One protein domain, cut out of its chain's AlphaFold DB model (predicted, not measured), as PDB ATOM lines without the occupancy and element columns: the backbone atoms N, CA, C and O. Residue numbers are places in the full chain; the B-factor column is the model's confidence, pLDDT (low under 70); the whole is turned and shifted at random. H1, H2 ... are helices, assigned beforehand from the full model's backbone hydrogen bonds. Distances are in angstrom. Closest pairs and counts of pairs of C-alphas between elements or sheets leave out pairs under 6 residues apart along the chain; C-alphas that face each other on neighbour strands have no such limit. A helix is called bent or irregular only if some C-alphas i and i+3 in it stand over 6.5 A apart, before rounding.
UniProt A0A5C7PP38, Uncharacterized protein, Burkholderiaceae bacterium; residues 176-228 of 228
ATOM      1  N   LEU A 176     234.758 245.225 227.219       95.56
ATOM      2  CA  LEU A 176     233.300 245.289 227.338       95.56
ATOM      3  C   LEU A 176     232.866 246.170 228.515       95.56
ATOM      4  O   LEU A 176     232.014 247.035 228.339       95.56
ATOM      5  N   GLU A 177     233.468 246.003 229.696       96.69
ATOM      6  CA  GLU A 177     233.138 246.838 230.861       96.69
ATOM      7  C   GLU A 177     233.435 248.317 230.586       96.69
ATOM      8  O   GLU A 177     232.620 249.188 230.890       96.69
ATOM      9  N   ARG A 178     234.563 248.605 229.925       97.19
ATOM     10  CA  ARG A 178     234.909 249.967 229.497       97.19
ATOM     11  C   ARG A 178     233.879 250.539 228.518       97.19
ATOM     12  O   ARG A 178     233.522 251.710 228.627       97.19
ATOM     13  N   ALA A 179     233.417 249.742 227.555       97.19
ATOM     14  CA  ALA A 179     232.390 250.162 226.606       97.19
ATOM     15  C   ALA A 179     231.058 250.452 227.318       97.19
ATOM     16  O   ALA A 179     230.466 251.505 227.088       97.19
ATOM     17  N   LEU A 180     230.640 249.581 228.242       96.88
ATOM     18  CA  LEU A 180     229.446 249.785 229.066       96.88
ATOM     19  C   LEU A 180     229.542 251.058 229.910       96.88
ATOM     20  O   LEU A 180     228.577 251.812 229.961       96.88
ATOM     21  N   ALA A 181     230.699 251.345 230.511       96.94
ATOM     22  CA  ALA A 181     230.906 252.574 231.278       96.94
ATOM     23  C   ALA A 181     230.742 253.838 230.424       96.94
ATOM     24  O   ALA A 181     230.115 254.807 230.856       96.94
ATOM     25  N   ARG A 182     231.244 253.820 229.185       96.81
ATOM     26  CA  ARG A 182     231.069 254.928 228.233       96.81
ATOM     27  C   ARG A 182     229.608 255.099 227.818       96.81
ATOM     28  O   ARG A 182     229.100 256.217 227.855       96.81
ATOM     29  N   LEU A 183     228.931 254.003 227.466       97.25
ATOM     30  CA  LEU A 183     227.512 254.019 227.096       97.25
ATOM     31  C   LEU A 183     226.636 254.501 228.253       97.25
ATOM     32  O   LEU A 183     225.751 255.328 228.054       97.25
ATOM     33  N   TYR A 184     226.921 254.043 229.471       97.38
ATOM     34  CA  TYR A 184     226.234 254.487 230.679       97.38
ATOM     35  C   TYR A 184     226.430 255.988 230.924       97.38
ATOM     36  O   TYR A 184     225.469 256.696 231.210       97.38
ATOM     37  N   GLY A 185     227.653 256.500 230.740       95.94
ATOM     38  CA  GLY A 185     227.933 257.934 230.812       95.94
ATOM     39  C   GLY A 185     227.141 258.758 229.790       95.94
ATOM     40  O   GLY A 185     226.589 259.796 230.150       95.94
ATOM     41  N   ALA A 186     227.027 258.274 228.550       96.56
ATOM     42  CA  ALA A 186     226.213 258.916 227.516       96.56
ATOM     43  C   ALA A 186     224.711 258.871 227.847       96.56
ATOM     44  O   ALA A 186     224.014 259.868 227.679       96.56
ATOM     45  N   ALA A 187     224.217 257.749 228.379       96.31
ATOM     46  CA  ALA A 187     222.833 257.624 228.830       96.31
ATOM     47  C   ALA A 187     222.523 258.590 229.987       96.31
ATOM     48  O   ALA A 187     221.488 259.252 229.976       96.31
ATOM     49  N   LEU A 188     223.437 258.729 230.956       94.56
ATOM     50  CA  LEU A 188     223.307 259.708 232.040       94.56
ATOM     51  C   LEU A 188     223.221 261.143 231.510       94.56
ATOM     52  O   LEU A 188     222.473 261.955 232.055       94.56
ATOM     53  N   ASP A 189     223.980 261.459 230.459       92.75
ATOM     54  CA  ASP A 189     223.918 262.764 229.801       92.75
ATOM     55  C   ASP A 189     222.600 262.986 229.067       92.75
ATOM     56  O   ASP A 189     221.984 264.036 229.255       92.75
ATOM     57  N   ALA A 190     222.109 261.980 228.345       95.12
ATOM     58  CA  ALA A 190     220.808 262.031 227.684       95.12
ATOM     59  C   ALA A 190     219.641 262.212 228.675       95.12
ATOM     60  O   ALA A 190     218.672 262.901 228.368       95.12
ATOM     61  N   CYS A 191     219.738 261.653 229.887       94.19
ATOM     62  CA  CYS A 191     218.731 261.834 230.938       94.19
ATOM     63  C   CYS A 191     218.730 263.235 231.586       94.19
ATOM     64  O   CYS A 191     217.846 263.526 232.395       94.19
ATOM     65  N   GLY A 192     219.709 264.099 231.289       91.00
ATOM     66  CA  GLY A 192     219.758 265.475 231.786       91.00
ATOM     67  C   GLY A 192     219.696 265.579 233.315       91.00
ATOM     68  O   GLY A 192     220.614 265.150 234.022       91.00
ATOM     69  N   THR A 193     218.617 266.179 233.833       90.62
ATOM     70  CA  THR A 193     218.375 266.384 235.275       90.62
ATOM     71  C   THR A 193     217.727 265.185 235.968       90.62
ATOM     72  O   THR A 193     217.612 265.186 237.197       90.62
ATOM     73  N   GLN A 194     217.336 264.144 235.226       93.00
ATOM     74  CA  GLN A 194     216.652 262.955 235.744       93.00
ATOM     75  C   GLN A 194     217.452 261.651 235.534       93.00
ATOM     76  O   GLN A 194     216.900 260.646 235.086       93.00
ATOM     77  N   PRO A 195     218.749 261.585 235.893       93.38
ATOM     78  CA  PRO A 195     219.551 260.374 235.694       93.38
ATOM     79  C   PRO A 195     219.081 259.169 236.529       93.38
ATOM     80  O   PRO A 195     219.447 258.036 236.232       93.38
ATOM     81  N   CYS A 196     218.228 259.372 237.542       92.25
ATOM     82  CA  CYS A 196     217.593 258.274 238.280       92.25
ATOM     83  C   CYS A 196     216.679 257.387 237.421       92.25
ATOM     84  O   CYS A 196     216.345 256.289 237.865       92.25
ATOM     85  N   LEU A 197     216.285 257.823 236.220       94.06
ATOM     86  CA  LEU A 197     215.542 256.987 235.275       94.06
ATOM     87  C   LEU A 197     216.340 255.739 234.871       94.06
ATOM     88  O   LEU A 197     215.748 254.720 234.532       94.06
ATOM     89  N   LEU A 198     217.672 255.774 234.997       95.50
ATOM     90  CA  LEU A 198     218.549 254.633 234.735       95.50
ATOM     91  C   LEU A 198     218.625 253.630 235.898       95.50
ATOM     92  O   LEU A 198     219.363 252.656 235.793       95.50
ATOM     93  N   ARG A 199     217.855 253.783 236.986       94.12
ATOM     94  CA  ARG A 199     217.841 252.817 238.107       94.12
ATOM     95  C   ARG A 199     217.626 251.350 237.690       94.12
ATOM     96  O   ARG A 199     218.265 250.487 238.294       94.12
ATOM     97  N   PRO A 200     216.787 251.016 236.688       96.25
ATOM     98  CA  PRO A 200     216.710 249.644 236.185       96.25
ATOM     99  C   PRO A 200     218.046 249.152 235.610       96.25
ATOM    100  O   PRO A 200     218.442 248.016 235.849       96.25
ATOM    101  N   ILE A 201     218.782 250.022 234.912       96.31
ATOM    102  CA  ILE A 201     220.117 249.720 234.379       96.31
ATOM    103  C   ILE A 201     221.136 249.605 235.518       96.31
ATOM    104  O   ILE A 201     221.940 248.679 235.505       96.31
ATOM    105  N   ASP A 202     221.066 250.464 236.541       95.44
ATOM    106  CA  ASP A 202     221.910 250.362 237.743       95.44
ATOM    107  C   ASP A 202     221.793 248.971 238.390       95.44
ATOM    108  O   ASP A 202     222.794 248.375 238.794       95.44
ATOM    109  N   LEU A 203     220.572 248.421 238.451       95.38
ATOM    110  CA  LEU A 203     220.328 247.074 238.963       95.38
ATOM    111  C   LEU A 203     220.975 246.001 238.079       95.38
ATOM    112  O   LEU A 203     221.622 245.100 238.609       95.38
ATOM    113  N   LEU A 204     220.856 246.107 236.752       96.56
ATOM    114  CA  LEU A 204     221.514 245.179 235.824       96.56
ATOM    115  C   LEU A 204     223.040 245.222 235.974       96.56
ATOM    116  O   LEU A 204     223.675 244.179 236.114       96.56
ATOM    117  N   LEU A 205     223.633 246.417 236.032       95.94
ATOM    118  CA  LEU A 205     225.074 246.593 236.236       95.94
ATOM    119  C   LEU A 205     225.525 245.999 237.579       95.94
ATOM    120  O   LEU A 205     226.571 245.351 237.654       95.94
ATOM    121  N   ARG A 206     224.713 246.147 238.633       95.44
ATOM    122  CA  ARG A 206     224.960 245.512 239.934       95.44
ATOM    123  C   ARG A 206     224.968 243.988 239.848       95.44
ATOM    124  O   ARG A 206     225.841 243.368 240.450       95.44
ATOM    125  N   LEU A 207     224.014 243.392 239.130       96.62
ATOM    126  CA  LEU A 207     223.933 241.937 238.944       96.62
ATOM    127  C   LEU A 207     225.139 241.392 238.168       96.62
ATOM    128  O   LEU A 207     225.588 240.284 238.440       96.62
ATOM    129  N   LEU A 208     225.724 242.200 237.282       94.44
ATOM    130  CA  LEU A 208     226.980 241.896 236.584       94.44
ATOM    131  C   LEU A 208     228.238 242.129 237.448       94.44
ATOM    132  O   LEU A 208     229.362 242.018 236.958       94.44
ATOM    133  N   GLY A 209     228.077 242.469 238.731       94.19
ATOM    134  CA  GLY A 209     229.181 242.690 239.666       94.19
ATOM    135  C   GLY A 209     229.912 244.023 239.489       94.19
ATOM    136  O   GLY A 209     230.987 244.209 240.064       94.19
ATOM    137  N   MET A 210     229.354 244.956 238.713       95.62
ATOM    138  CA  MET A 210     229.899 246.306 238.559       95.62
ATOM    139  C   MET A 210     229.489 247.173 239.754       95.62
ATOM    140  O   MET A 210     228.509 246.896 240.445       95.62
ATOM    141  N   ARG A 211     230.269 248.221 240.037       95.38
ATOM    142  CA  ARG A 211     230.071 249.103 241.209       95.38
ATOM    143  C   ARG A 211     230.209 250.596 240.900       95.38
ATOM    144  O   ARG A 211     230.032 251.417 241.792       95.38
ATOM    145  N   TRP A 212     230.527 250.945 239.656       94.75
ATOM    146  CA  TRP A 212     230.827 252.311 239.229       94.75
ATOM    147  C   TRP A 212     229.601 253.087 238.727       94.75
ATOM    148  O   TRP A 212     229.791 254.145 238.158       94.75
ATOM    149  N   TYR A 213     228.365 252.609 238.904       96.00
ATOM    150  CA  TYR A 213     227.139 253.221 238.357       96.00
ATOM    151  C   TYR A 213     226.461 254.227 239.310       96.00
ATOM    152  O   TYR A 213     226.904 254.473 240.436       96.00
ATOM    153  N   GLY A 214     225.351 254.810 238.862       95.31
ATOM    154  CA  GLY A 214     224.482 255.695 239.630       95.31
ATOM    155  C   GLY A 214     225.154 257.016 239.993       95.31
ATOM    156  O   GLY A 214     225.951 257.577 239.235       95.31
ATOM    157  N   TYR A 215     224.864 257.506 241.200       94.50
ATOM    158  CA  TYR A 215     225.497 258.720 241.711       94.50
ATOM    159  C   TYR A 215     227.013 258.564 241.906       94.50
ATOM    160  O   TYR A 215     227.705 259.575 241.895       94.50
ATOM    161  N   THR A 216     227.547 257.344 242.055       95.25
ATOM    162  CA  THR A 216     229.000 257.112 242.148       95.25
ATOM    163  C   THR A 216     229.687 257.507 240.844       95.25
ATOM    164  O   THR A 216     230.633 258.291 240.879       95.25
ATOM    165  N   PHE A 217     229.159 257.049 239.699       96.25
ATOM    166  CA  PHE A 217     229.669 257.431 238.376       96.25
ATOM    167  C   PHE A 217     229.693 258.950 238.215       96.25
ATOM    168  O   PHE A 217     230.702 259.551 237.847       96.25
ATOM    169  N   LEU A 218     228.547 259.573 238.502       95.25
ATOM    170  CA  LEU A 218     228.352 260.994 238.269       95.25
ATOM    171  C   LEU A 218     229.195 261.844 239.222       95.25
ATOM    172  O   LEU A 218     229.789 262.826 238.789       95.25
ATOM    173  N   SER A 219     229.287 261.450 240.493       96.38
ATOM    174  CA  SER A 219     230.164 262.081 241.479       96.38
ATOM    175  C   SER A 219     231.613 262.061 241.010       96.38
ATOM    176  O   SER A 219     232.253 263.109 240.987       96.38
ATOM    177  N   ASN A 220     232.116 260.896 240.587       96.25
ATOM    178  CA  ASN A 220     233.495 260.773 240.125       96.25
ATOM    179  C   ASN A 220     233.756 261.670 238.917       96.25
ATOM    180  O   ASN A 220     234.692 262.458 238.937       96.25
ATOM    181  N   ARG A 221     232.868 261.645 237.918       94.62
ATOM    182  CA  ARG A 221     232.992 262.501 236.733       94.62
ATOM    183  C   ARG A 221     232.997 263.995 237.074       94.62
ATOM    184  O   ARG A 221     233.825 264.719 236.532       94.62
ATOM    185  N   LEU A 222     232.094 264.449 237.949       95.06
ATOM    186  CA  LEU A 222     231.991 265.861 238.343       95.06
ATOM    187  C   LEU A 222     233.238 266.343 239.088       95.06
ATOM    188  O   LEU A 222     233.725 267.443 238.837       95.06
ATOM    189  N   TRP A 223     233.771 265.535 240.001       95.62
ATOM    190  CA  TRP A 223     235.008 265.879 240.694       95.62
ATOM    191  C   TRP A 223     236.219 265.816 239.773       95.62
ATOM    192  O   TRP A 223     237.024 266.739 239.810       95.62
ATOM    193  N   THR A 224     236.340 264.803 238.913       92.88
ATOM    194  CA  THR A 224     237.440 264.732 237.944       92.88
ATOM    195  C   THR A 224     237.447 265.967 237.044       92.88
ATOM    196  O   THR A 224     238.501 266.558 236.854       92.88
ATOM    197  N   SER A 225     236.284 266.437 236.572       89.44
ATOM    198  CA  SER A 225     236.206 267.659 235.755       89.44
ATOM    199  C   SER A 225     236.458 268.963 236.513       89.44
ATOM    200  O   SER A 225     236.684 269.981 235.876       89.44
ATOM    201  N   THR A 226     236.350 268.967 237.846       85.19
ATOM    202  CA  THR A 226     236.536 270.179 238.670       85.19
ATOM    203  C   THR A 226     237.935 270.249 239.294       85.19
ATOM    204  O   THR A 226     238.371 271.323 239.689       85.19
ATOM    205  N   THR A 227     238.620 269.109 239.408       74.88
ATOM    206  CA  THR A 227     239.948 268.983 240.034       74.88
ATOM    207  C   THR A 227     241.081 268.837 239.005       74.88
ATOM    208  O   THR A 227     242.244 268.851 239.401       74.88
ATOM    209  N   SER A 228     240.758 268.666 237.714       52.41
ATOM    210  CA  SER A 228     241.742 268.632 236.613       52.41
ATOM    211  C   SER A 228     242.116 270.022 236.117       52.41
ATOM    212  O   SER A 228     241.250 270.921 236.198       52.41
TER     213      SER A 228
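This is residues 176 to 228 of the 228 residues of an uncharacterized protein of Burkholderiaceae bacterium (UniProt A0A5C7PP38). A helical hairpin of H1 and H2, joined by a tight turn, has a third helix, H3, that begins beside H2, crosses H1 near a right angle and sticks out with residues 222 to 228. The hairpin is loosely closed: its two helices run side by side in opposite ways, but touch only near the turn that joins them, and the chain after H2 folds back to reach the start of H3. The printed part has 53 residues with three named helices in the order H1, H2, H3 and no named strand, and its class is all helix. The whole is compact, with a radius of gyration of the C-alphas of 10.9 A, and the C-alphas span 32 by 22 by 16 A.

H1, residues 176 to 190, and H2, residues 195 to 207, form a helical hairpin. They touch, the closest C-alphas being those of Leu 188 and Pro 195, 5.3 A apart. H1 touches H2 with residues 187 to 189 alone, and H2 touches H1 with residues 195 to 198 alone. The two helices run opposite ways at a shallow tilt of 17 degrees. H3, residues 214 to 227, touches H2 with residue 214 alone, and the closest C-alphas are those of Asp 202 and Gly 214, 6.2 A apart. H2 and H3 run opposite ways at a steep tilt of 69 degrees, only just short of about perpendicular. H1 and H3 are close but not clearly touching, with the C-alphas of Gly 185 and Phe 217 closest at 7.8 A. Their lines are about perpendicular, at 83 degrees. In H1 and H3 every O i to N i+4 pair is within hydrogen-bond range, and in H2 6 of 9 are.

H1 begins at C-alpha 176, at (233.300, 245.289, 227.338), and its first and last C-alphas are 20.9 A apart. H2 begins at C-alpha 195, at (219.551, 260.374, 235.694), and measures 19.2 A from first to last C-alpha. H2 is irregular: C-alphas 197 and 200 are 7.5 A apart, against about 5 A in a regular helix. H3 measures 20.4 A and ends at C-alpha 227, at (239.948, 268.983, 240.034).

The two C-alphas farthest apart are those of Leu 207 and Ser 228, at 32.2 A. The C-alphas of Leu 176 and Ser 228, the first and last printed, are 26.5 A apart. Residues 222 to 228 stand free, of which 222 to 227 belong to H3. The printed part has no cut and ends at the chain's last residue. The link from H1 to H2 is tight, with 4 residues, and that from H2 to H3 is short, with 6. The mean pLDDT of the printed part is 93.8, and residue 228 is the one printed residue under 70.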